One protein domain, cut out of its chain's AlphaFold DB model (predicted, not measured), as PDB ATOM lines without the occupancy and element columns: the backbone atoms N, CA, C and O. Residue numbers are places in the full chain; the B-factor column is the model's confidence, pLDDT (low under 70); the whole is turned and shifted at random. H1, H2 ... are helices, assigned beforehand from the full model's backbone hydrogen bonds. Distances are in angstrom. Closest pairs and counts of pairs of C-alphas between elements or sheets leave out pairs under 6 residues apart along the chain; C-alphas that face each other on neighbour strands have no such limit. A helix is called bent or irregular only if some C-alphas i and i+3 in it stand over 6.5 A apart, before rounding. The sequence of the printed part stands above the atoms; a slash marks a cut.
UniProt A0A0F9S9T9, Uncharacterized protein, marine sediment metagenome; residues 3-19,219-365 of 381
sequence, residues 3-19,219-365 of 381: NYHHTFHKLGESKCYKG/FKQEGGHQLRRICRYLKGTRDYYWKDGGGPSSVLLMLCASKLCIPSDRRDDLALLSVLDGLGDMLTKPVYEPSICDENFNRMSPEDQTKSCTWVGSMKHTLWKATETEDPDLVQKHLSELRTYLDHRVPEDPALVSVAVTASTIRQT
ATOM      1  N   ASN A   3      28.882 -46.479 -23.139       97.31
ATOM      2  CA  ASN A   3      27.465 -46.185 -23.277       97.31
ATOM      3  C   ASN A   3      27.255 -44.670 -23.197       97.31
ATOM      4  O   ASN A   3      27.469 -44.052 -22.149       97.31
ATOM      5  N   TYR A   4      26.808 -44.109 -24.322       97.81
ATOM      6  CA  TYR A   4      26.557 -42.678 -24.525       97.81
ATOM      7  C   TYR A   4      25.076 -42.306 -24.379       97.81
ATOM      8  O   TYR A   4      24.678 -41.194 -24.723       97.81
ATOM      9  N   HIS A   5      24.222 -43.206 -23.882       97.44
ATOM     10  CA  HIS A   5      22.785 -42.958 -23.799       97.44
ATOM     11  C   HIS A   5      22.457 -41.653 -23.079       97.44
ATOM     12  O   HIS A   5      21.668 -40.886 -23.612       97.44
ATOM     13  N   HIS A   6      23.102 -41.339 -21.951       97.50
ATOM     14  CA  HIS A   6      22.847 -40.083 -21.239       97.50
ATOM     15  C   HIS A   6      23.386 -38.837 -21.955       97.50
ATOM     16  O   HIS A   6      22.822 -37.756 -21.775       97.50
ATOM     17  N   THR A   7      24.390 -38.981 -22.824       97.94
ATOM     18  CA  THR A   7      24.806 -37.920 -23.752       97.94
ATOM     19  C   THR A   7      23.684 -37.597 -24.740       97.94
ATOM     20  O   THR A   7      23.410 -36.425 -24.988       97.94
ATOM     21  N   PHE A   8      22.984 -38.609 -25.266       98.06
ATOM     22  CA  PHE A   8      21.881 -38.434 -26.222       98.06
ATOM     23  C   PHE A   8      20.552 -38.053 -25.554       98.06
ATOM     24  O   PHE A   8      19.855 -37.135 -26.000       98.06
ATOM     25  N   HIS A   9      20.196 -38.751 -24.479       97.25
ATOM     26  CA  HIS A   9      18.954 -38.594 -23.744       97.25
ATOM     27  C   HIS A   9      19.105 -38.964 -22.265       97.25
ATOM     28  O   HIS A   9      19.475 -40.078 -21.894       97.25
ATOM     29  N   LYS A  10      18.700 -38.041 -21.397       93.12
ATOM     30  CA  LYS A  10      18.502 -38.308 -19.977       93.12
ATOM     31  C   LYS A  10      17.186 -37.679 -19.543       93.12
ATOM     32  O   LYS A  10      16.949 -36.492 -19.768       93.12
ATOM     33  N   LEU A  11      16.290 -38.502 -19.003       88.44
ATOM     34  CA  LEU A  11      14.948 -38.068 -18.626       88.44
ATOM     35  C   LEU A  11      15.030 -36.956 -17.572       88.44
ATOM     36  O   LEU A  11      15.740 -37.099 -16.580       88.44
ATOM     37  N   GLY A  12      14.306 -35.860 -17.797       84.06
ATOM     38  CA  GLY A  12      14.278 -34.713 -16.886       84.06
ATOM     39  C   GLY A  12      15.524 -33.821 -16.922       84.06
ATOM     40  O   GLY A  12      15.617 -32.905 -16.113       84.06
ATOM     41  N   GLU A  13      16.470 -34.046 -17.844       86.00
ATOM     42  CA  GLU A  13      17.698 -33.253 -17.933       86.00
ATOM     43  C   GLU A  13      17.884 -32.609 -19.314       86.00
ATOM     44  O   GLU A  13      17.976 -33.282 -20.341       86.00
ATOM     45  N   SER A  14      18.006 -31.280 -19.337       84.94
ATOM     46  CA  SER A  14      18.180 -30.482 -20.563       84.94
ATOM     47  C   SER A  14      19.623 -30.438 -21.078       84.94
ATOM     48  O   SER A  14      19.886 -29.953 -22.178       84.94
ATOM     49  N   LYS A  15      20.584 -30.948 -20.297       91.56
ATOM     50  CA  LYS A  15      22.007 -30.986 -20.666       91.56
ATOM     51  C   LYS A  15      22.378 -32.158 -21.584       91.56
ATOM     52  O   LYS A  15      23.543 -32.263 -21.940       91.56
ATOM     53  N   CYS A  16      21.420 -32.993 -21.997       96.50
ATOM     54  CA  CYS A  16      21.610 -34.029 -23.019       96.50
ATOM     55  C   CYS A  16      21.345 -33.492 -24.442       96.50
ATOM     56  O   CYS A  16      20.708 -32.451 -24.605       96.50
ATOM     57  N   TYR A  17      21.775 -34.209 -25.485       98.12
ATOM     58  CA  TYR A  17      21.610 -33.785 -26.882       98.12
ATOM     59  C   TYR A  17      20.143 -33.544 -27.253       98.12
ATOM     60  O   TYR A  17      19.834 -32.493 -27.802       98.12
ATOM     61  N   LYS A  18      19.217 -34.442 -26.873       97.31
ATOM     62  CA  LYS A  18      17.770 -34.229 -27.074       97.31
ATOM     63  C   LYS A  18      17.315 -32.885 -26.500       97.31
ATOM     64  O   LYS A  18      16.575 -32.177 -27.169       97.31
ATOM     65  N   GLY A  19      17.773 -32.537 -25.295       96.12
ATOM     66  CA  GLY A  19      17.426 -31.270 -24.646       96.12
ATOM     67  C   GLY A  19      17.991 -30.050 -25.374       96.12
ATOM     68  O   GLY A  19      17.360 -29.003 -25.392       96.12
ATOM     69  N   PHE A 219       5.319 -44.481 -33.532       96.38
ATOM     70  CA  PHE A 219       5.734 -43.946 -32.235       96.38
ATOM     71  C   PHE A 219       4.975 -44.551 -31.050       96.38
ATOM     72  O   PHE A 219       5.520 -44.569 -29.949       96.38
ATOM     73  N   LYS A 220       3.763 -45.072 -31.268       95.62
ATOM     74  CA  LYS A 220       2.979 -45.805 -30.257       95.62
ATOM     75  C   LYS A 220       3.427 -47.259 -30.051       95.62
ATOM     76  O   LYS A 220       3.009 -47.885 -29.082       95.62
ATOM     77  N   GLN A 221       4.245 -47.808 -30.949       95.38
ATOM     78  CA  GLN A 221       4.811 -49.153 -30.805       95.38
ATOM     79  C   GLN A 221       5.895 -49.203 -29.718       95.38
ATOM     80  O   GLN A 221       6.446 -48.177 -29.312       95.38
ATOM     81  N   GLU A 222       6.231 -50.410 -29.261       94.50
ATOM     82  CA  GLU A 222       7.364 -50.628 -28.358       94.50
ATOM     83  C   GLU A 222       8.658 -50.063 -28.972       94.50
ATOM     84  O   GLU A 222       8.941 -50.248 -30.155       94.50
ATOM     85  N   GLY A 223       9.421 -49.296 -28.186       94.94
ATOM     86  CA  GLY A 223      10.596 -48.566 -28.678       94.94
ATOM     87  C   GLY A 223      10.283 -47.299 -29.493       94.94
ATOM     88  O   GLY A 223      11.201 -46.559 -29.849       94.94
ATOM     89  N   GLY A 224       9.011 -46.972 -29.734       96.94
ATOM     90  CA  GLY A 224       8.590 -45.824 -30.543       96.94
ATOM     91  C   GLY A 224       9.040 -44.463 -29.996       96.94
ATOM     92  O   GLY A 224       9.418 -43.575 -30.763       96.94
ATOM     93  N   HIS A 225       9.126 -44.304 -28.669       96.00
ATOM     94  CA  HIS A 225       9.716 -43.107 -28.055       96.00
ATOM     95  C   HIS A 225      11.206 -42.945 -28.382       96.00
ATOM     96  O   HIS A 225      11.673 -41.820 -28.566       96.00
ATOM     97  N   GLN A 226      11.956 -44.050 -28.458       97.94
ATOM     98  CA  GLN A 226      13.355 -44.023 -28.875       97.94
ATOM     99  C   GLN A 226      13.452 -43.692 -30.363       97.94
ATOM    100  O   GLN A 226      14.197 -42.784 -30.716       97.94
ATOM    101  N   LEU A 227      12.625 -44.312 -31.214       98.56
ATOM    102  CA  LEU A 227      12.543 -43.971 -32.638       98.56
ATOM    103  C   LEU A 227      12.286 -42.471 -32.856       98.56
ATOM    104  O   LEU A 227      12.972 -41.851 -33.665       98.56
ATOM    105  N   ARG A 228      11.358 -41.857 -32.106       98.31
ATOM    106  CA  ARG A 228      11.099 -40.410 -32.189       98.31
ATOM    107  C   ARG A 228      12.355 -39.586 -31.882       98.31
ATOM    108  O   ARG A 228      12.641 -38.627 -32.596       98.31
ATOM    109  N   ARG A 229      13.139 -39.970 -30.868       98.19
ATOM    110  CA  ARG A 229      14.423 -39.315 -30.559       98.19
ATOM    111  C   ARG A 229      15.453 -39.524 -31.669       98.19
ATOM    112  O   ARG A 229      16.060 -38.546 -32.091       98.19
ATOM    113  N   ILE A 230      15.576 -40.738 -32.213       98.75
ATOM    114  CA  ILE A 230      16.464 -41.026 -33.350       98.75
ATOM    115  C   ILE A 230      16.113 -40.157 -34.565       98.75
ATOM    116  O   ILE A 230      17.000 -39.540 -35.151       98.75
ATOM    117  N   CYS A 231      14.827 -40.016 -34.897       98.69
ATOM    118  CA  CYS A 231      14.363 -39.105 -35.943       98.69
ATOM    119  C   CYS A 231      14.849 -37.665 -35.711       98.69
ATOM    120  O   CYS A 231      15.317 -37.006 -36.640       98.69
ATOM    121  N   ARG A 232      14.776 -37.176 -34.467       98.69
ATOM    122  CA  ARG A 232      15.261 -35.839 -34.105       98.69
ATOM    123  C   ARG A 232      16.777 -35.720 -34.208       98.69
ATOM    124  O   ARG A 232      17.245 -34.696 -34.698       98.69
ATOM    125  N   TYR A 233      17.533 -36.750 -33.834       98.75
ATOM    126  CA  TYR A 233      18.990 -36.773 -33.998       98.75
ATOM    127  C   TYR A 233      19.389 -36.720 -35.474       98.75
ATOM    128  O   TYR A 233      20.219 -35.902 -35.856       98.75
ATOM    129  N   LEU A 234      18.747 -37.508 -36.339       98.81
ATOM    130  CA  LEU A 234      19.019 -37.472 -37.780       98.81
ATOM    131  C   LEU A 234      18.706 -36.104 -38.395       98.81
ATOM    132  O   LEU A 234      19.477 -35.600 -39.205       98.81
ATOM    133  N   LYS A 235      17.604 -35.469 -37.983       98.38
ATOM    134  CA  LYS A 235      17.278 -34.103 -38.416       98.38
ATOM    135  C   LYS A 235      18.312 -33.091 -37.919       98.38
ATOM    136  O   LYS A 235      18.812 -32.311 -38.715       98.38
ATOM    137  N   GLY A 236      18.683 -33.145 -36.638       98.25
ATOM    138  CA  GLY A 236      19.664 -32.231 -36.046       98.25
ATOM    139  C   GLY A 236      21.045 -32.340 -36.696       98.25
ATOM    140  O   GLY A 236      21.639 -31.325 -37.051       98.25
ATOM    141  N   THR A 237      21.510 -33.563 -36.943       98.50
ATOM    142  CA  THR A 237      22.778 -33.821 -37.645       98.50
ATOM    143  C   THR A 237      22.736 -33.384 -39.115       98.50
ATOM    144  O   THR A 237      23.723 -32.850 -39.625       98.50
ATOM    145  N   ARG A 238      21.588 -33.533 -39.798       98.50
ATOM    146  CA  ARG A 238      21.374 -32.984 -41.148       98.50
ATOM    147  C   ARG A 238      21.468 -31.462 -41.110       98.50
ATOM    148  O   ARG A 238      22.213 -30.877 -41.888       98.50
ATOM    149  N   ASP A 239      20.759 -30.821 -40.189       98.12
ATOM    150  CA  ASP A 239      20.766 -29.363 -40.048       98.12
ATOM    151  C   ASP A 239      22.177 -28.836 -39.739       98.12
ATOM    152  O   ASP A 239      22.573 -27.793 -40.258       98.12
ATOM    153  N   TYR A 240      22.976 -29.575 -38.966       98.25
ATOM    154  CA  TYR A 240      24.370 -29.226 -38.708       98.25
ATOM    155  C   TYR A 240      25.248 -29.299 -39.967       98.25
ATOM    156  O   TYR A 240      26.005 -28.360 -40.233       98.25
ATOM    157  N   TYR A 241      25.126 -30.373 -40.755       97.88
ATOM    158  CA  TYR A 241      25.949 -30.603 -41.946       97.88
ATOM    159  C   TYR A 241      25.577 -29.679 -43.122       97.88
ATOM    160  O   TYR A 241      26.460 -29.129 -43.784       97.88
ATOM    161  N   TRP A 242      24.281 -29.456 -43.367       97.31
ATOM    162  CA  TRP A 242      23.771 -28.581 -44.432       97.31
ATOM    163  C   TRP A 242      23.425 -27.184 -43.901       97.31
ATOM    164  O   TRP A 242      22.259 -26.837 -43.702       97.31
ATOM    165  N   LYS A 243      24.461 -26.363 -43.702       94.75
ATOM    166  CA  LYS A 243      24.352 -25.009 -43.122       94.75
ATOM    167  C   LYS A 243      23.373 -24.102 -43.867       94.75
ATOM    168  O   LYS A 243      22.537 -23.461 -43.238       94.75
ATOM    169  N   ASP A 244      23.443 -24.121 -45.195       91.31
ATOM    170  CA  ASP A 244      22.637 -23.276 -46.088       91.31
ATOM    171  C   ASP A 244      21.336 -23.966 -46.549       91.31
ATOM    172  O   ASP A 244      20.675 -23.523 -47.486       91.31
ATOM    173  N   GLY A 245      20.966 -25.077 -45.903       87.25
ATOM    174  CA  GLY A 245      19.842 -25.922 -46.294       87.25
ATOM    175  C   GLY A 245      20.202 -27.000 -47.324       87.25
ATOM    176  O   GLY A 245      21.349 -27.157 -47.748       87.25
ATOM    177  N   GLY A 246      19.195 -27.794 -47.693       90.69
ATOM    178  CA  GLY A 246      19.337 -28.964 -48.562       90.69
ATOM    179  C   GLY A 246      19.419 -30.284 -47.794       90.69
ATOM    180  O   GLY A 246      18.860 -30.425 -46.704       90.69
ATOM    181  N   GLY A 247      20.089 -31.267 -48.397       95.88
ATOM    182  CA  GLY A 247      20.189 -32.621 -47.853       95.88
ATOM    183  C   GLY A 247      18.878 -33.418 -47.926       95.88
ATOM    184  O   GLY A 247      17.895 -32.969 -48.526       95.88
ATOM    185  N   PRO A 248      18.839 -34.616 -47.316       97.62
ATOM    186  CA  PRO A 248      17.647 -35.455 -47.306       97.62
ATOM    187  C   PRO A 248      16.511 -34.772 -46.541       97.62
ATOM    188  O   PRO A 248      16.736 -34.128 -45.515       97.62
ATOM    189  N   SER A 249      15.274 -34.912 -47.029       97.12
ATOM    190  CA  SER A 249      14.100 -34.323 -46.379       97.12
ATOM    191  C   SER A 249      13.830 -34.964 -45.011       97.12
ATOM    192  O   SER A 249      14.167 -36.124 -44.771       97.12
ATOM    193  N   SER A 250      13.176 -34.223 -44.108       96.81
ATOM    194  CA  SER A 250      12.831 -34.733 -42.771       96.81
ATOM    195  C   SER A 250      11.991 -36.010 -42.849       96.81
ATOM    196  O   SER A 250      12.288 -36.980 -42.160       96.81
ATOM    197  N   VAL A 251      10.985 -36.037 -43.731       96.50
ATOM    198  CA  VAL A 251      10.121 -37.210 -43.929       96.50
ATOM    199  C   VAL A 251      10.901 -38.415 -44.461       96.50
ATOM    200  O   VAL A 251      10.684 -39.523 -43.978       96.50
ATOM    201  N   LEU A 252      11.867 -38.215 -45.368       98.31
ATOM    202  CA  LEU A 252      12.732 -39.289 -45.867       98.31
ATOM    203  C   LEU A 252      13.592 -39.875 -44.742       98.31
ATOM    204  O   LEU A 252      13.622 -41.091 -44.568       98.31
ATOM    205  N   LEU A 253      14.252 -39.023 -43.948       98.62
ATOM    206  CA  LEU A 253      15.062 -39.462 -42.806       98.62
ATOM    207  C   LEU A 253      14.228 -40.249 -41.792       98.62
ATOM    208  O   LEU A 253      14.633 -41.326 -41.356       98.62
ATOM    209  N   MET A 254      13.049 -39.729 -41.446       98.31
ATOM    210  CA  MET A 254      12.134 -40.372 -40.507       98.31
ATOM    211  C   MET A 254      11.618 -41.711 -41.044       98.31
ATOM    212  O   MET A 254      11.536 -42.686 -40.298       98.31
ATOM    213  N   LEU A 255      11.311 -41.790 -42.341       98.25
ATOM    214  CA  LEU A 255      10.846 -43.017 -42.977       98.25
ATOM    215  C   LEU A 255      11.942 -44.089 -42.980       98.25
ATOM    216  O   LEU A 255      11.680 -45.218 -42.563       98.25
ATOM    217  N   CYS A 256      13.173 -43.739 -43.363       98.50
ATOM    218  CA  CYS A 256      14.320 -44.645 -43.284       98.50
ATOM    219  C   CYS A 256      14.560 -45.116 -41.843       98.50
ATOM    220  O   CYS A 256      14.683 -46.317 -41.603       98.50
ATOM    221  N   ALA A 257      14.531 -44.205 -40.864       98.56
ATOM    222  CA  ALA A 257      14.657 -44.563 -39.452       98.56
ATOM    223  C   ALA A 257      13.557 -45.537 -39.007       98.56
ATOM    224  O   ALA A 257      13.849 -46.529 -38.351       98.56
ATOM    225  N   SER A 258      12.305 -45.329 -39.424       97.94
ATOM    226  CA  SER A 258      11.184 -46.216 -39.076       97.94
ATOM    227  C   SER A 258      11.284 -47.637 -39.656       97.94
ATOM    228  O   SER A 258      10.549 -48.527 -39.212       97.94
ATOM    229  N   LYS A 259      12.149 -47.837 -40.662       97.56
ATOM    230  CA  LYS A 259      12.428 -49.127 -41.313       97.56
ATOM    231  C   LYS A 259      13.699 -49.796 -40.771       97.56
ATOM    232  O   LYS A 259      13.779 -51.017 -40.809       97.56
ATOM    233  N   LEU A 260      14.669 -49.018 -40.276       98.25
ATOM    234  CA  LEU A 260      15.996 -49.498 -39.855       98.25
ATOM    235  C   LEU A 260      16.223 -49.512 -38.335       98.25
ATOM    236  O   LEU A 260      17.161 -50.149 -37.860       98.25
ATOM    237  N   CYS A 261      15.435 -48.762 -37.565       98.00
ATOM    238  CA  CYS A 261      15.668 -48.612 -36.131       98.00
ATOM    239  C   CYS A 261      15.412 -49.931 -35.405       98.00
ATOM    240  O   CYS A 261      14.315 -50.487 -35.482       98.00
ATOM    241  N   ILE A 262      16.421 -50.392 -34.669       97.88
ATOM    242  CA  ILE A 262      16.326 -51.526 -33.759       97.88
ATOM    243  C   ILE A 262      16.398 -50.939 -32.347       97.88
ATOM    244  O   ILE A 262      17.460 -50.450 -31.953       97.88
ATOM    245  N   PRO A 263      15.284 -50.934 -31.589       96.12
ATOM    246  CA  PRO A 263      15.283 -50.391 -30.244       96.12
ATOM    247  C   PRO A 263      16.290 -51.098 -29.335       96.12
ATOM    248  O   PRO A 263      16.469 -52.314 -29.403       96.12
ATOM    249  N   SER A 264      16.929 -50.332 -28.457       96.38
ATOM    250  CA  SER A 264      17.912 -50.839 -27.504       96.38
ATOM    251  C   SER A 264      17.742 -50.133 -26.161       96.38
ATOM    252  O   SER A 264      17.836 -48.901 -26.078       96.38
ATOM    253  N   ASP A 265      17.434 -50.903 -25.113       95.12
ATOM    254  CA  ASP A 265      17.100 -50.352 -23.796       95.12
ATOM    255  C   ASP A 265      18.250 -49.510 -23.247       95.12
ATOM    256  O   ASP A 265      19.383 -49.975 -23.152       95.12
ATOM    257  N   ARG A 266      17.952 -48.251 -22.904       94.81
ATOM    258  CA  ARG A 266      18.931 -47.258 -22.427       94.81
ATOM    259  C   ARG A 266      20.197 -47.187 -23.288       94.81
ATOM    260  O   ARG A 266      21.289 -47.003 -22.750       94.81
ATOM    261  N   ARG A 267      20.051 -47.350 -24.608       97.06
ATOM    262  CA  ARG A 267      21.138 -47.345 -25.599       97.06
ATOM    263  C   ARG A 267      20.725 -46.616 -26.880       97.06
ATOM    264  O   ARG A 267      20.670 -47.181 -27.970       97.06
ATOM    265  N   ASP A 268      20.415 -45.327 -26.735       97.88
ATOM    266  CA  ASP A 268      20.104 -44.440 -27.876       97.88
ATOM    267  C   ASP A 268      21.276 -44.334 -28.859       97.88
ATOM    268  O   ASP A 268      21.066 -44.160 -30.054       97.88
ATOM    269  N   ASP A 269      22.498 -44.491 -28.356       98.12
ATOM    270  CA  ASP A 269      23.719 -44.625 -29.142       98.12
ATOM    271  C   ASP A 269      23.675 -45.850 -30.070       98.12
ATOM    272  O   ASP A 269      23.949 -45.717 -31.261       98.12
ATOM    273  N   LEU A 270      23.255 -47.018 -29.573       98.44
ATOM    274  CA  LEU A 270      23.123 -48.220 -30.408       98.44
ATOM    275  C   LEU A 270      21.917 -48.171 -31.344       98.44
ATOM    276  O   LEU A 270      22.032 -48.598 -32.489       98.44
ATOM    277  N   ALA A 271      20.782 -47.633 -30.894       98.56
ATOM    278  CA  ALA A 271      19.610 -47.468 -31.755       98.56
ATOM    279  C   ALA A 271      19.886 -46.473 -32.900       98.56
ATOM    280  O   ALA A 271      19.451 -46.682 -34.032       98.56
ATOM    281  N   LEU A 272      20.656 -45.407 -32.643       98.75
ATOM    282  CA  LEU A 272      21.139 -44.522 -33.702       98.75
ATOM    283  C   LEU A 272      22.100 -45.266 -34.635       98.75
ATOM    284  O   LEU A 272      21.961 -45.169 -35.854       98.75
ATOM    285  N   LEU A 273      23.046 -46.028 -34.078       98.56
ATOM    286  CA  LEU A 273      24.017 -46.786 -34.863       98.56
ATOM    287  C   LEU A 273      23.344 -47.823 -35.776       98.56
ATOM    288  O   LEU A 273      23.754 -47.944 -36.927       98.56
ATOM    289  N   SER A 274      22.278 -48.497 -35.323       98.56
ATOM    290  CA  SER A 274      21.522 -49.446 -36.153       98.56
ATOM    291  C   SER A 274      20.875 -48.766 -37.361       98.56
ATOM    292  O   SER A 274      20.829 -49.338 -38.446       98.56
ATOM    293  N   VAL A 275      20.397 -47.526 -37.202       98.81
ATOM    294  CA  VAL A 275      19.870 -46.752 -38.332       98.81
ATOM    295  C   VAL A 275      21.000 -46.323 -39.259       98.81
ATOM    296  O   VAL A 275      20.894 -46.505 -40.469       98.81
ATOM    297  N   LEU A 276      22.095 -45.788 -38.713       98.75
ATOM    298  CA  LEU A 276      23.253 -45.360 -39.501       98.75
ATOM    299  C   LEU A 276      23.895 -46.513 -40.283       98.75
ATOM    300  O   LEU A 276      24.502 -46.264 -41.324       98.75
ATOM    301  N   ASP A 277      23.737 -47.756 -39.820       98.25
ATOM    302  CA  ASP A 277      24.270 -48.945 -40.479       98.25
ATOM    303  C   ASP A 277      23.738 -49.123 -41.905       98.25
ATOM    304  O   ASP A 277      24.541 -49.362 -42.808       98.25
ATOM    305  N   GLY A 278      22.428 -48.915 -42.107       98.06
ATOM    306  CA  GLY A 278      21.747 -49.060 -43.401       98.06
ATOM    307  C   GLY A 278      21.262 -47.755 -44.046       98.06
ATOM    308  O   GLY A 278      20.809 -47.769 -45.193       98.06
ATOM    309  N   LEU A 279      21.326 -46.616 -43.345       98.50
ATOM    310  CA  LEU A 279      20.776 -45.351 -43.844       98.50
ATOM    311  C   LEU A 279      21.495 -44.869 -45.111       98.50
ATOM    312  O   LEU A 279      20.829 -44.395 -46.027       98.50
ATOM    313  N   GLY A 280      22.821 -45.019 -45.189       97.38
ATOM    314  CA  GLY A 280      23.604 -44.602 -46.359       97.38
ATOM    315  C   GLY A 280      23.099 -45.266 -47.641       97.38
ATOM    316  O   GLY A 280      22.763 -44.576 -48.600       97.38
ATOM    317  N   ASP A 281      22.915 -46.586 -47.597       97.38
ATOM    318  CA  ASP A 281      22.403 -47.384 -48.716       97.38
ATOM    319  C   ASP A 281      20.943 -47.070 -49.056       97.38
ATOM    320  O   ASP A 281      20.520 -47.205 -50.202       97.38
ATOM    321  N   MET A 282      20.126 -46.678 -48.074       97.88
ATOM    322  CA  MET A 282      18.757 -46.224 -48.335       97.88
ATOM    323  C   MET A 282      18.709 -44.873 -49.043       97.88
ATOM    324  O   MET A 282      17.836 -44.663 -49.882       97.88
ATOM    325  N   LEU A 283      19.643 -43.971 -48.744       97.69
ATOM    326  CA  LEU A 283      19.680 -42.642 -49.350       97.69
ATOM    327  C   LEU A 283      20.211 -42.642 -50.791       97.69
ATOM    328  O   LEU A 283      20.045 -41.633 -51.471       97.69
ATOM    329  N   THR A 284      20.775 -43.747 -51.284       96.88
ATOM    330  CA  THR A 284      21.239 -43.903 -52.679       96.88
ATOM    331  C   THR A 284      20.232 -44.599 -53.596       96.88
ATOM    332  O   THR A 284      20.512 -44.833 -54.771       96.88
ATOM    333  N   LYS A 285      19.044 -44.936 -53.081       95.69
ATOM    334  CA  LYS A 285      17.982 -45.611 -53.837       95.69
ATOM    335  C   LYS A 285      16.621 -44.942 -53.641       95.69
ATOM    336  O   LYS A 285      16.435 -44.184 -52.684       95.69
ATOM    337  N   PRO A 286      15.647 -45.217 -54.527       97.50
ATOM    338  CA  PRO A 286      14.260 -44.845 -54.290       97.50
ATOM    339  C   PRO A 286      13.735 -45.429 -52.973       97.50
ATOM    340  O   PRO A 286      14.016 -46.583 -52.640       97.50
ATOM    341  N   VAL A 287      12.950 -44.640 -52.240       97.38
ATOM    342  CA  VAL A 287      12.330 -45.049 -50.975       97.38
ATOM    343  C   VAL A 287      10.827 -44.843 -51.081       97.38
ATOM    344  O   VAL A 287      10.368 -43.719 -51.263       97.38
ATOM    345  N   TYR A 288      10.076 -45.933 -50.936       96.62
ATOM    346  CA  TYR A 288       8.617 -45.952 -51.017       96.62
ATOM    347  C   TYR A 288       7.996 -46.389 -49.690       96.62
ATOM    348  O   TYR A 288       8.592 -47.168 -48.926       96.62
ATOM    349  N   GLU A 289       6.779 -45.917 -49.445       96.44
ATOM    350  CA  GLU A 289       5.911 -46.386 -48.372       96.44
ATOM    351  C   GLU A 289       4.457 -46.392 -48.855       96.44
ATOM    352  O   GLU A 289       3.772 -45.381 -48.711       96.44
ATOM    353  N   PRO A 290       3.980 -47.521 -49.418       93.75
ATOM    354  CA  PRO A 290       2.636 -47.618 -49.988       93.75
ATOM    355  C   PRO A 290       1.506 -47.355 -48.986       93.75
ATOM    356  O   PRO A 290       0.390 -47.064 -49.393       93.75
ATOM    357  N   SER A 291       1.772 -47.456 -47.676       91.62
ATOM    358  CA  SER A 291       0.788 -47.069 -46.656       91.62
ATOM    359  C   SER A 291       0.623 -45.554 -46.491       91.62
ATOM    360  O   SER A 291      -0.308 -45.138 -45.812       91.62
ATOM    361  N   ILE A 292       1.510 -44.751 -47.093       91.62
ATOM    362  CA  ILE A 292       1.400 -43.292 -47.165       91.62
ATOM    363  C   ILE A 292       1.002 -42.876 -48.584       91.62
ATOM    364  O   ILE A 292      -0.021 -42.236 -48.775       91.62
ATOM    365  N   CYS A 293       1.828 -43.209 -49.580       89.25
ATOM    366  CA  CYS A 293       1.559 -42.935 -50.991       89.25
ATOM    367  C   CYS A 293       2.499 -43.733 -51.911       89.25
ATOM    368  O   CYS A 293       3.533 -44.252 -51.483       89.25
ATOM    369  N   ASP A 294       2.179 -43.763 -53.207       89.94
ATOM    370  CA  ASP A 294       2.971 -44.457 -54.235       89.94
ATOM    371  C   ASP A 294       4.154 -43.627 -54.779       89.94
ATOM    372  O   ASP A 294       4.786 -43.983 -55.776       89.94
ATOM    373  N   GLU A 295       4.490 -42.506 -54.138       90.88
ATOM    374  CA  GLU A 295       5.588 -41.644 -54.574       90.88
ATOM    375  C   GLU A 295       6.944 -42.054 -53.983       90.88
ATOM    376  O   GLU A 295       7.060 -42.577 -52.873       90.88
ATOM    377  N   ASN A 296       8.016 -41.732 -54.712       95.81
ATOM    378  CA  ASN A 296       9.373 -41.837 -54.190       95.81
ATOM    379  C   ASN A 296       9.669 -40.669 -53.228       95.81
ATOM    380  O   ASN A 296       9.750 -39.507 -53.639       95.81
ATOM    381  N   PHE A 297       9.909 -40.987 -51.956       96.25
ATOM    382  CA  PHE A 297      10.288 -40.019 -50.922       96.25
ATOM    383  C   PHE A 297      11.726 -39.511 -51.072       96.25
ATOM    384  O   PHE A 297      12.059 -38.430 -50.575       96.25
ATOM    385  N   ASN A 298      12.584 -40.254 -51.773       97.19
ATOM    386  CA  ASN A 298      13.936 -39.822 -52.088       97.19
ATOM    387  C   ASN A 298      13.958 -39.003 -53.385       97.19
ATOM    388  O   ASN A 298      14.158 -39.532 -54.478       97.19
ATOM    389  N   ARG A 299      13.737 -37.692 -53.242       94.94
ATOM    390  CA  ARG A 299      13.695 -36.710 -54.343       94.94
ATOM    391  C   ARG A 299      15.043 -36.016 -54.598       94.94
ATOM    392  O   ARG A 299      15.087 -35.006 -55.294       94.94
ATOM    393  N   MET A 300      16.123 -36.513 -53.993       96.50
ATOM    394  CA  MET A 300      17.463 -35.939 -54.130       96.50
ATOM    395  C   MET A 300      18.079 -36.254 -55.495       96.50
ATOM    396  O   MET A 300      17.831 -37.318 -56.067       96.50
ATOM    397  N   SER A 301      18.936 -35.352 -55.977       95.94
ATOM    398  CA  SER A 301      19.789 -35.607 -57.141       95.94
ATOM    399  C   SER A 301      20.803 -36.730 -56.848       95.94
ATOM    400  O   SER A 301      21.149 -36.939 -55.685       95.94
ATOM    401  N   PRO A 302      21.338 -37.446 -57.857       96.12
ATOM    402  CA  PRO A 302      22.378 -38.459 -57.629       96.12
ATOM    403  C   PRO A 302      23.626 -37.922 -56.901       96.12
ATOM    404  O   PRO A 302      24.252 -38.633 -56.110       96.12
ATOM    405  N   GLU A 303      23.972 -36.653 -57.132       95.50
ATOM    406  CA  GLU A 303      25.062 -35.969 -56.430       95.50
ATOM    407  C   GLU A 303      24.743 -35.806 -54.937       95.50
ATOM    408  O   GLU A 303      25.533 -36.208 -54.079       95.50
ATOM    409  N   ASP A 304      23.544 -35.312 -54.613       96.50
ATOM    410  CA  ASP A 304      23.084 -35.160 -53.230       96.50
ATOM    411  C   ASP A 304      22.945 -36.506 -52.509       96.50
ATOM    412  O   ASP A 304      23.231 -36.601 -51.314       96.50
ATOM    413  N   GLN A 305      22.552 -37.564 -53.222       97.19
ATOM    414  CA  GLN A 305      22.506 -38.927 -52.685       97.19
ATOM    415  C   GLN A 305      23.907 -39.415 -52.290       97.19
ATOM    416  O   GLN A 305      24.105 -39.910 -51.178       97.19
ATOM    417  N   THR A 306      24.904 -39.206 -53.155       96.62
ATOM    418  CA  THR A 306      26.308 -39.570 -52.889       96.62
ATOM    419  C   THR A 306      26.877 -38.783 -51.707       96.62
ATOM    420  O   THR A 306      27.518 -39.348 -50.810       96.62
ATOM    421  N   LYS A 307      26.591 -37.476 -51.655       97.50
ATOM    422  CA  LYS A 307      26.977 -36.604 -50.540       97.50
ATOM    423  C   LYS A 307      26.334 -37.058 -49.229       97.50
ATOM    424  O   LYS A 307      27.018 -37.152 -48.210       97.50
ATOM    425  N   SER A 308      25.053 -37.418 -49.267       97.94
ATOM    426  CA  SER A 308      24.322 -37.929 -48.105       97.94
ATOM    427  C   SER A 308      24.872 -39.269 -47.614       97.94
ATOM    428  O   SER A 308      25.021 -39.456 -46.409       97.94
ATOM    429  N   CYS A 309      25.252 -40.174 -48.519       97.69
ATOM    430  CA  CYS A 309      25.895 -41.437 -48.160       97.69
ATOM    431  C   CYS A 309      27.236 -41.214 -47.438       97.69
ATOM    432  O   CYS A 309      27.496 -41.822 -46.400       97.69
ATOM    433  N   THR A 310      28.066 -40.291 -47.937       97.94
ATOM    434  CA  THR A 310      29.350 -39.926 -47.304       97.94
ATOM    435  C   THR A 310      29.158 -39.314 -45.914       97.94
ATOM    436  O   THR A 310      29.875 -39.656 -44.967       97.94
ATOM    437  N   TRP A 311      28.167 -38.430 -45.772       98.25
ATOM    438  CA  TRP A 311      27.787 -37.838 -44.489       98.25
ATOM    439  C   TRP A 311      27.382 -38.914 -43.470       98.25
ATOM    440  O   TRP A 311      27.941 -38.963 -42.372       98.25
ATOM    441  N   VAL A 312      26.494 -39.838 -43.856       98.62
ATOM    442  CA  VAL A 312      26.072 -40.953 -42.991       98.62
ATOM    443  C   VAL A 312      27.249 -41.846 -42.608       98.62
ATOM    444  O   VAL A 312      27.394 -42.184 -41.434       98.62
ATOM    445  N   GLY A 313      28.124 -42.186 -43.560       98.56
ATOM    446  CA  GLY A 313      29.313 -43.001 -43.298       98.56
ATOM    447  C   GLY A 313      30.250 -42.379 -42.258       98.56
ATOM    448  O   GLY A 313      30.741 -43.082 -41.372       98.56
ATOM    449  N   SER A 314      30.433 -41.057 -42.301       98.38
ATOM    450  CA  SER A 314      31.260 -40.327 -41.328       98.38
ATOM    451  C   SER A 314      30.666 -40.383 -39.915       98.38
ATOM    452  O   SER A 314      31.383 -40.650 -38.945       98.38
ATOM    453  N   MET A 315      29.346 -40.200 -39.790       98.31
ATOM    454  CA  MET A 315      28.649 -40.323 -38.505       98.31
ATOM    455  C   MET A 315      28.699 -41.756 -37.967       98.31
ATOM    456  O   MET A 315      29.021 -41.954 -36.797       98.31
ATOM    457  N   LYS A 316      28.428 -42.750 -38.827       98.69
ATOM    458  CA  LYS A 316      28.474 -44.180 -38.491       98.69
ATOM    459  C   LYS A 316      29.837 -44.558 -37.925       98.69
ATOM    460  O   LYS A 316      29.911 -45.113 -36.834       98.69
ATOM    461  N   HIS A 317      30.909 -44.224 -38.646       98.50
ATOM    462  CA  HIS A 317      32.274 -44.532 -38.227       98.50
ATOM    463  C   HIS A 317      32.611 -43.904 -36.869       98.50
ATOM    464  O   HIS A 317      33.135 -44.582 -35.985       98.50
ATOM    465  N   THR A 318      32.262 -42.627 -36.686       98.31
ATOM    466  CA  THR A 318      32.537 -41.888 -35.446       98.31
ATOM    467  C   THR A 318      31.781 -42.476 -34.254       98.31
ATOM    468  O   THR A 318      32.376 -42.713 -33.203       98.31
ATOM    469  N   LEU A 319      30.484 -42.759 -34.411       98.50
ATOM    470  CA  LEU A 319      29.656 -43.315 -33.339       98.50
ATOM    471  C   LEU A 319      30.038 -44.759 -32.995       98.50
ATOM    472  O   LEU A 319      30.110 -45.111 -31.819       98.50
ATOM    473  N   TRP A 320      30.337 -45.580 -34.003       98.44
ATOM    474  CA  TRP A 320      30.839 -46.938 -33.797       98.44
ATOM    475  C   TRP A 320      32.126 -46.927 -32.965       98.44
ATOM    476  O   TRP A 320      32.179 -47.532 -31.901       98.44
ATOM    477  N   LYS A 321      33.127 -46.139 -33.373       97.69
ATOM    478  CA  LYS A 321      34.399 -46.015 -32.646       97.69
ATOM    479  C   LYS A 321      34.196 -45.574 -31.190       97.69
ATOM    480  O   LYS A 321      34.827 -46.123 -30.289       97.69
ATOM    481  N   ALA A 322      33.307 -44.607 -30.955       97.38
ATOM    482  CA  ALA A 322      32.981 -44.146 -29.609       97.38
ATOM    483  C   ALA A 322      32.366 -45.272 -28.756       97.38
ATOM    484  O   ALA A 322      32.819 -45.518 -27.643       97.38
ATOM    485  N   THR A 323      31.372 -45.990 -29.283       96.94
ATOM    486  CA  THR A 323      30.643 -47.039 -28.542       96.94
ATOM    487  C   THR A 323      31.470 -48.303 -28.278       96.94
ATOM    488  O   THR A 323      31.338 -48.908 -27.211       96.94
ATOM    489  N   GLU A 324      32.388 -48.661 -29.177       96.19
ATOM    490  CA  GLU A 324      33.305 -49.800 -29.001       96.19
ATOM    491  C   GLU A 324      34.417 -49.540 -27.975       96.19
ATOM    492  O   GLU A 324      35.048 -50.472 -27.478       96.19
ATOM    493  N   THR A 325      34.658 -48.281 -27.614       93.81
ATOM    494  CA  THR A 325      35.761 -47.922 -26.721       93.81
ATOM    495  C   THR A 325      35.577 -48.500 -25.315       93.81
ATOM    496  O   THR A 325      34.495 -48.464 -24.727       93.81
ATOM    497  N   GLU A 326      36.660 -49.036 -24.752       94.50
ATOM    498  CA  GLU A 326      36.724 -49.513 -23.359       94.50
ATOM    499  C   GLU A 326      37.664 -48.676 -22.488       94.50
ATOM    500  O   GLU A 326      37.773 -48.920 -21.290       94.50
ATOM    501  N   ASP A 327      38.332 -47.699 -23.097       93.06
ATOM    502  CA  ASP A 327      39.298 -46.815 -22.462       93.06
ATOM    503  C   ASP A 327      38.620 -45.500 -22.024       93.06
ATOM    504  O   ASP A 327      38.215 -44.704 -22.882       93.06
ATOM    505  N   PRO A 328      38.481 -45.244 -20.708       93.94
ATOM    506  CA  PRO A 328      37.918 -43.998 -20.198       93.94
ATOM    507  C   PRO A 328      38.685 -42.744 -20.639       93.94
ATOM    508  O   PRO A 328      38.061 -41.694 -20.811       93.94
ATOM    509  N   ASP A 329      39.997 -42.838 -20.880       94.75
ATOM    510  CA  ASP A 329      40.832 -41.685 -21.239       94.75
ATOM    511  C   ASP A 329      40.518 -41.168 -22.655       94.75
ATOM    512  O   ASP A 329      40.768 -40.006 -22.987       94.75
ATOM    513  N   LEU A 330      39.894 -42.003 -23.494       96.06
ATOM    514  CA  LEU A 330      39.469 -41.640 -24.846       96.06
ATOM    515  C   LEU A 330      38.071 -41.009 -24.907       96.06
ATOM    516  O   LEU A 330      37.707 -40.445 -25.943       96.06
ATOM    517  N   VAL A 331      37.288 -41.041 -23.821       96.94
ATOM    518  CA  VAL A 331      35.896 -40.548 -23.808       96.94
ATOM    519  C   VAL A 331      35.809 -39.087 -24.239       96.94
ATOM    520  O   VAL A 331      34.994 -38.755 -25.101       96.94
ATOM    521  N   GLN A 332      36.670 -38.223 -23.691       97.56
ATOM    522  CA  GLN A 332      36.692 -36.799 -24.036       97.56
ATOM    523  C   GLN A 332      36.938 -36.597 -25.535       97.56
ATOM    524  O   GLN A 332      36.215 -35.852 -26.191       97.56
ATOM    525  N   LYS A 333      37.919 -37.317 -26.094       97.81
ATOM    526  CA  LYS A 333      38.241 -37.262 -27.522       97.81
ATOM    527  C   LYS A 333      37.050 -37.691 -28.376       97.81
ATOM    528  O   LYS A 333      36.737 -37.024 -29.358       97.81
ATOM    529  N   HIS A 334      36.372 -38.776 -28.008       98.19
ATOM    530  CA  HIS A 334      35.197 -39.246 -28.741       98.19
ATOM    531  C   HIS A 334      34.021 -38.279 -28.656       98.19
ATOM    532  O   HIS A 334      33.342 -38.085 -29.658       98.19
ATOM    533  N   LEU A 335      33.805 -37.613 -27.519       98.44
ATOM    534  CA  LEU A 335      32.804 -36.549 -27.421       98.44
ATOM    535  C   LEU A 335      33.131 -35.381 -28.365       98.44
ATOM    536  O   LEU A 335      32.241 -34.916 -29.080       98.44
ATOM    537  N   SER A 336      34.394 -34.951 -28.443       98.38
ATOM    538  CA  SER A 336      34.821 -33.916 -29.398       98.38
ATOM    539  C   SER A 336      34.642 -34.358 -30.864       98.38
ATOM    540  O   SER A 336      34.188 -33.574 -31.702       98.38
ATOM    541  N   GLU A 337      34.950 -35.622 -31.185       98.25
ATOM    542  CA  GLU A 337      34.727 -36.209 -32.517       98.25
ATOM    543  C   GLU A 337      33.223 -36.254 -32.858       98.25
ATOM    544  O   GLU A 337      32.824 -35.801 -33.932       98.25
ATOM    545  N   LEU A 338      32.366 -36.706 -31.936       98.50
ATOM    546  CA  LEU A 338      30.908 -36.710 -32.114       98.50
ATOM    547  C   LEU A 338      30.369 -35.294 -32.357       98.50
ATOM    548  O   LEU A 338      29.539 -35.098 -33.238       98.50
ATOM    549  N   ARG A 339      30.880 -34.285 -31.647       98.38
ATOM    550  CA  ARG A 339      30.502 -32.877 -31.869       98.38
ATOM    551  C   ARG A 339      30.871 -32.368 -33.258       98.38
ATOM    552  O   ARG A 339      30.147 -31.553 -33.820       98.38
ATOM    553  N   THR A 340      31.984 -32.847 -33.804       98.06
ATOM    554  CA  THR A 340      32.469 -32.447 -35.130       98.06
ATOM    555  C   THR A 340      31.717 -33.141 -36.260       98.06
ATOM    556  O   THR A 340      31.458 -32.515 -37.283       98.06
ATOM    557  N   TYR A 341      31.373 -34.421 -36.107       97.31
ATOM    558  CA  TYR A 341      30.790 -35.204 -37.204       97.31
ATOM    559  C   TYR A 341      29.272 -35.367 -37.130       97.31
ATOM    560  O   TYR A 341      28.649 -35.548 -38.174       97.31
ATOM    561  N   LEU A 342      28.674 -35.315 -35.938       97.44
ATOM    562  CA  LEU A 342      27.223 -35.398 -35.772       97.44
ATOM    563  C   LEU A 342      26.641 -33.994 -35.647       97.44
ATOM    564  O   LEU A 342      25.927 -33.543 -36.537       97.44
ATOM    565  N   ASP A 343      26.911 -33.320 -34.531       98.19
ATOM    566  CA  ASP A 343      26.314 -32.023 -34.221       98.19
ATOM    567  C   ASP A 343      27.071 -31.341 -33.080       98.19
ATOM    568  O   ASP A 343      27.243 -31.916 -32.002       98.19
ATOM    569  N   HIS A 344      27.454 -30.079 -33.264       97.69
ATOM    570  CA  HIS A 344      28.117 -29.285 -32.227       97.69
ATOM    571  C   HIS A 344      27.278 -29.094 -30.946       97.69
ATOM    572  O   HIS A 344      27.797 -28.608 -29.940       97.69
ATOM    573  N   ARG A 345      25.989 -29.444 -30.957       97.75
ATOM    574  CA  ARG A 345      25.102 -29.444 -29.785       97.75
ATOM    575  C   ARG A 345      25.186 -30.724 -28.951       97.75
ATOM    576  O   ARG A 345      24.636 -30.748 -27.851       97.75
ATOM    577  N   VAL A 346      25.870 -31.774 -29.420       98.19
ATOM    578  CA  VAL A 346      26.151 -32.966 -28.601       98.19
ATOM    579  C   VAL A 346      26.944 -32.534 -27.354       98.19
ATOM    580  O   VAL A 346      27.962 -31.856 -27.501       98.19
ATOM    581  N   PRO A 347      26.509 -32.865 -26.126       96.62
ATOM    582  CA  PRO A 347      27.194 -32.434 -24.908       96.62
ATOM    583  C   PRO A 347      28.624 -32.964 -24.830       96.62
ATOM    584  O   PRO A 347      28.870 -34.132 -25.110       96.62
ATOM    585  N   GLU A 348      29.552 -32.120 -24.392       95.12
ATOM    586  CA  GLU A 348      30.961 -32.483 -24.199       95.12
ATOM    587  C   GLU A 348      31.265 -32.832 -22.732       95.12
ATOM    588  O   GLU A 348      32.272 -32.406 -22.180       95.12
ATOM    589  N   ASP A 349      30.348 -33.554 -22.083       95.56
ATOM    590  CA  ASP A 349      30.427 -33.906 -20.662       95.56
ATOM    591  C   ASP A 349      30.709 -35.412 -20.482       95.56
ATOM    592  O   ASP A 349      29.797 -36.230 -20.671       95.56
ATOM    593  N   PRO A 350      31.943 -35.808 -20.103       95.62
ATOM    594  CA  PRO A 350      32.296 -37.201 -19.836       95.62
ATOM    595  C   PRO A 350      31.463 -37.860 -18.734       95.62
ATOM    596  O   PRO A 350      31.316 -39.078 -18.749       95.62
ATOM    597  N   ALA A 351      30.874 -37.095 -17.804       94.50
ATOM    598  CA  ALA A 351      30.033 -37.649 -16.741       94.50
ATOM    599  C   ALA A 351      28.712 -38.242 -17.268       94.50
ATOM    600  O   ALA A 351      28.030 -38.979 -16.554       94.50
ATOM    601  N   LEU A 352      28.346 -37.941 -18.520       95.44
ATOM    602  CA  LEU A 352      27.203 -38.538 -19.215       95.44
ATOM    603  C   LEU A 352      27.546 -39.863 -19.913       95.44
ATOM    604  O   LEU A 352      26.658 -40.488 -20.495       95.44
ATOM    605  N   VAL A 353      28.806 -40.302 -19.867       96.69
ATOM    606  CA  VAL A 353      29.272 -41.528 -20.515       96.69
ATOM    607  C   VAL A 353      29.631 -42.554 -19.452       96.69
ATOM    608  O   VAL A 353      30.364 -42.274 -18.508       96.69
ATOM    609  N   SER A 354      29.126 -43.775 -19.616       94.81
ATOM    610  CA  SER A 354      29.519 -44.902 -18.766       94.81
ATOM    611  C   SER A 354      30.389 -45.865 -19.559       94.81
ATOM    612  O   SER A 354      29.978 -46.361 -20.603       94.81
ATOM    613  N   VAL A 355      31.602 -46.129 -19.079       92.56
ATOM    614  CA  VAL A 355      32.524 -47.095 -19.688       92.56
ATOM    615  C   VAL A 355      32.552 -48.334 -18.809       92.56
ATOM    616  O   VAL A 355      32.791 -48.238 -17.604       92.56
ATOM    617  N   ALA A 356      32.273 -49.500 -19.393       79.38
ATOM    618  CA  ALA A 356      32.386 -50.757 -18.666       79.38
ATOM    619  C   ALA A 356      33.847 -50.969 -18.234       79.38
ATOM    620  O   ALA A 356      34.718 -51.191 -19.070       79.38
ATOM    621  N   VAL A 357      34.115 -50.895 -16.929       63.62
ATOM    622  CA  VAL A 357      35.441 -51.186 -16.376       63.62
ATOM    623  C   VAL A 357      35.627 -52.701 -16.384       63.62
ATOM    624  O   VAL A 357      34.886 -53.432 -15.724       63.62
ATOM    625  N   THR A 358      36.602 -53.198 -17.142       56.06
ATOM    626  CA  THR A 358      36.914 -54.630 -17.174       56.06
ATOM    627  C   THR A 358      37.479 -55.097 -15.827       56.06
ATOM    628  O   THR A 358      38.159 -54.359 -15.108       56.06
ATOM    629  N   ALA A 359      37.220 -56.359 -15.460       50.94
ATOM    630  CA  ALA A 359      37.689 -56.953 -14.200       50.94
ATOM    631  C   ALA A 359      39.226 -56.908 -14.032       50.94
ATOM    632  O   ALA A 359      39.734 -56.941 -12.910       50.94
ATOM    633  N   SER A 360      39.971 -56.803 -15.135       50.47
ATOM    634  CA  SER A 360      41.421 -56.578 -15.169       50.47
ATOM    635  C   SER A 360      41.834 -55.234 -14.564       50.47
ATOM    636  O   SER A 360      42.797 -55.194 -13.803       50.47
ATOM    637  N   THR A 361      41.085 -54.161 -14.819       50.41
ATOM    638  CA  THR A 361      41.370 -52.815 -14.292       50.41
ATOM    639  C   THR A 361      41.072 -52.730 -12.792       50.41
ATOM    640  O   THR A 361      41.832 -52.136 -12.028       50.41
ATOM    641  N   ILE A 362      40.031 -53.433 -12.329       53.78
ATOM    642  CA  ILE A 362      39.715 -53.566 -10.894       53.78
ATOM    643  C   ILE A 362      40.846 -54.305 -10.157       53.78
ATOM    644  O   ILE A 362      41.239 -53.895  -9.069       53.78
ATOM    645  N   ARG A 363      41.426 -55.355 -10.761       51.69
ATOM    646  CA  ARG A 363      42.561 -56.102 -10.179       51.69
ATOM    647  C   ARG A 363      43.868 -55.305 -10.126       51.69
ATOM    648  O   ARG A 363      44.717 -55.621  -9.300       51.69
ATOM    649  N   GLN A 364      44.040 -54.306 -10.991       52.91
ATOM    650  CA  GLN A 364      45.225 -53.439 -11.015       52.91
ATOM    651  C   GLN A 364      45.095 -52.203 -10.113       52.91
ATOM    652  O   GLN A 364      46.074 -51.488  -9.916       52.91
ATOM    653  N   THR A 365      43.915 -51.956  -9.536       46.91
ATOM    654  CA  THR A 365      43.714 -50.844  -8.605       46.91
ATOM    655  C   THR A 365      44.269 -51.237  -7.227       46.91
ATOM    656  O   THR A 365      43.742 -52.167  -6.613       46.91
TER     657      THR A 365
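AT A GLANCE: This is residues 3 to 19 and 219 to 365 of the 381 residues of an uncharacterized protein of marine sediment metagenome (UniProt A0A0F9S9T9). Long helix H5 is paired lengthwise with two helices, H4 and H6, each forming a hairpin with it; H2 and H3 cross H4 at large angles, and short H1 packs on the start of H4. A tail sticks out at one end of the long axis with residues 359 to 365, nearly all of them H7, and a long loop, residues 284 to 301, reaches toward the other end. The printed part has 164 residues with seven named helices, H1 to H7 in chain order, and no named strand: the class is all helix. It is compact, with a radius of gyration of the C-alphas of 16.7 A, yet elongated, spanning 61 by 33 by 28 A.

HOW THE PARTS SIT: H5, residues 302 to 324, touches H4, residues 268 to 283, at a shallow tilt of 25 degrees, opposite ways; the closest C-alphas, of Gly 280 and Cys 309, are 4.3 A apart. With residues 314 to 322 alone, H5 touches H6, residues 328 to 341, at a shallow tilt of 13 degrees, opposite ways, closest at C-alphas Ala 322 and His 334, 5.4 A. H4 is the hub, touching four helices. H2, residues 224 to 241, touches it at a steep tilt of 61 degrees, the same way, with residues 226 to 230 alone; C-alphas Ile 230 and Leu 272 are closest, 5.8 A. H3, residues 250 to 260, touches H4 only just about perpendicular, at 72 degrees, closest at C-alphas Leu 260 and Val 275, 5.0 A. H2 and H3 touch at a steep tilt of 49 degrees, opposite ways, closest at C-alphas Cys 231 and Met 254, 5.2 A. H1, residues 5 to 8, touches H4 at C-alphas His 5 and Asp 268, 5.1 A. H7, residues 359 to 364, touches no helix. Every O i to N i+4 pair is within hydrogen-bond range in H2, H3, H5 and H7, against 9 of 12 in H4 and 8 of 10 in H6; H1 is too short for such a pair.

IN THESE COORDINATES: H5 is 32.7 A long, from C-alpha 302 at (22.378, -38.459, -57.629) to C-alpha 324 at (33.305, -49.800, -29.001). H2 is 25.7 A, H4 21.6 A, H6 20.4 A and H3 15.4 A. H4 is irregular, C-alphas 277 and 280 being 7.3 A apart, with a kink of 34 degrees near residue 277; H6 is only just irregular, at 7.0 A between C-alphas 329 and 332. H1 begins at C-alpha 5, (22.785, -42.958, -23.799).

THE WHOLE: The C-alphas of Asp 294 and Thr 365, the farthest apart, are 61.5 A apart. Residues 20 to 218 are not printed; C-alphas 19 and 219 are 18.8 A apart across this cut. The links H4 to H5 and H6 to H7 are long. Residues 357 to 365 are under pLDDT 70.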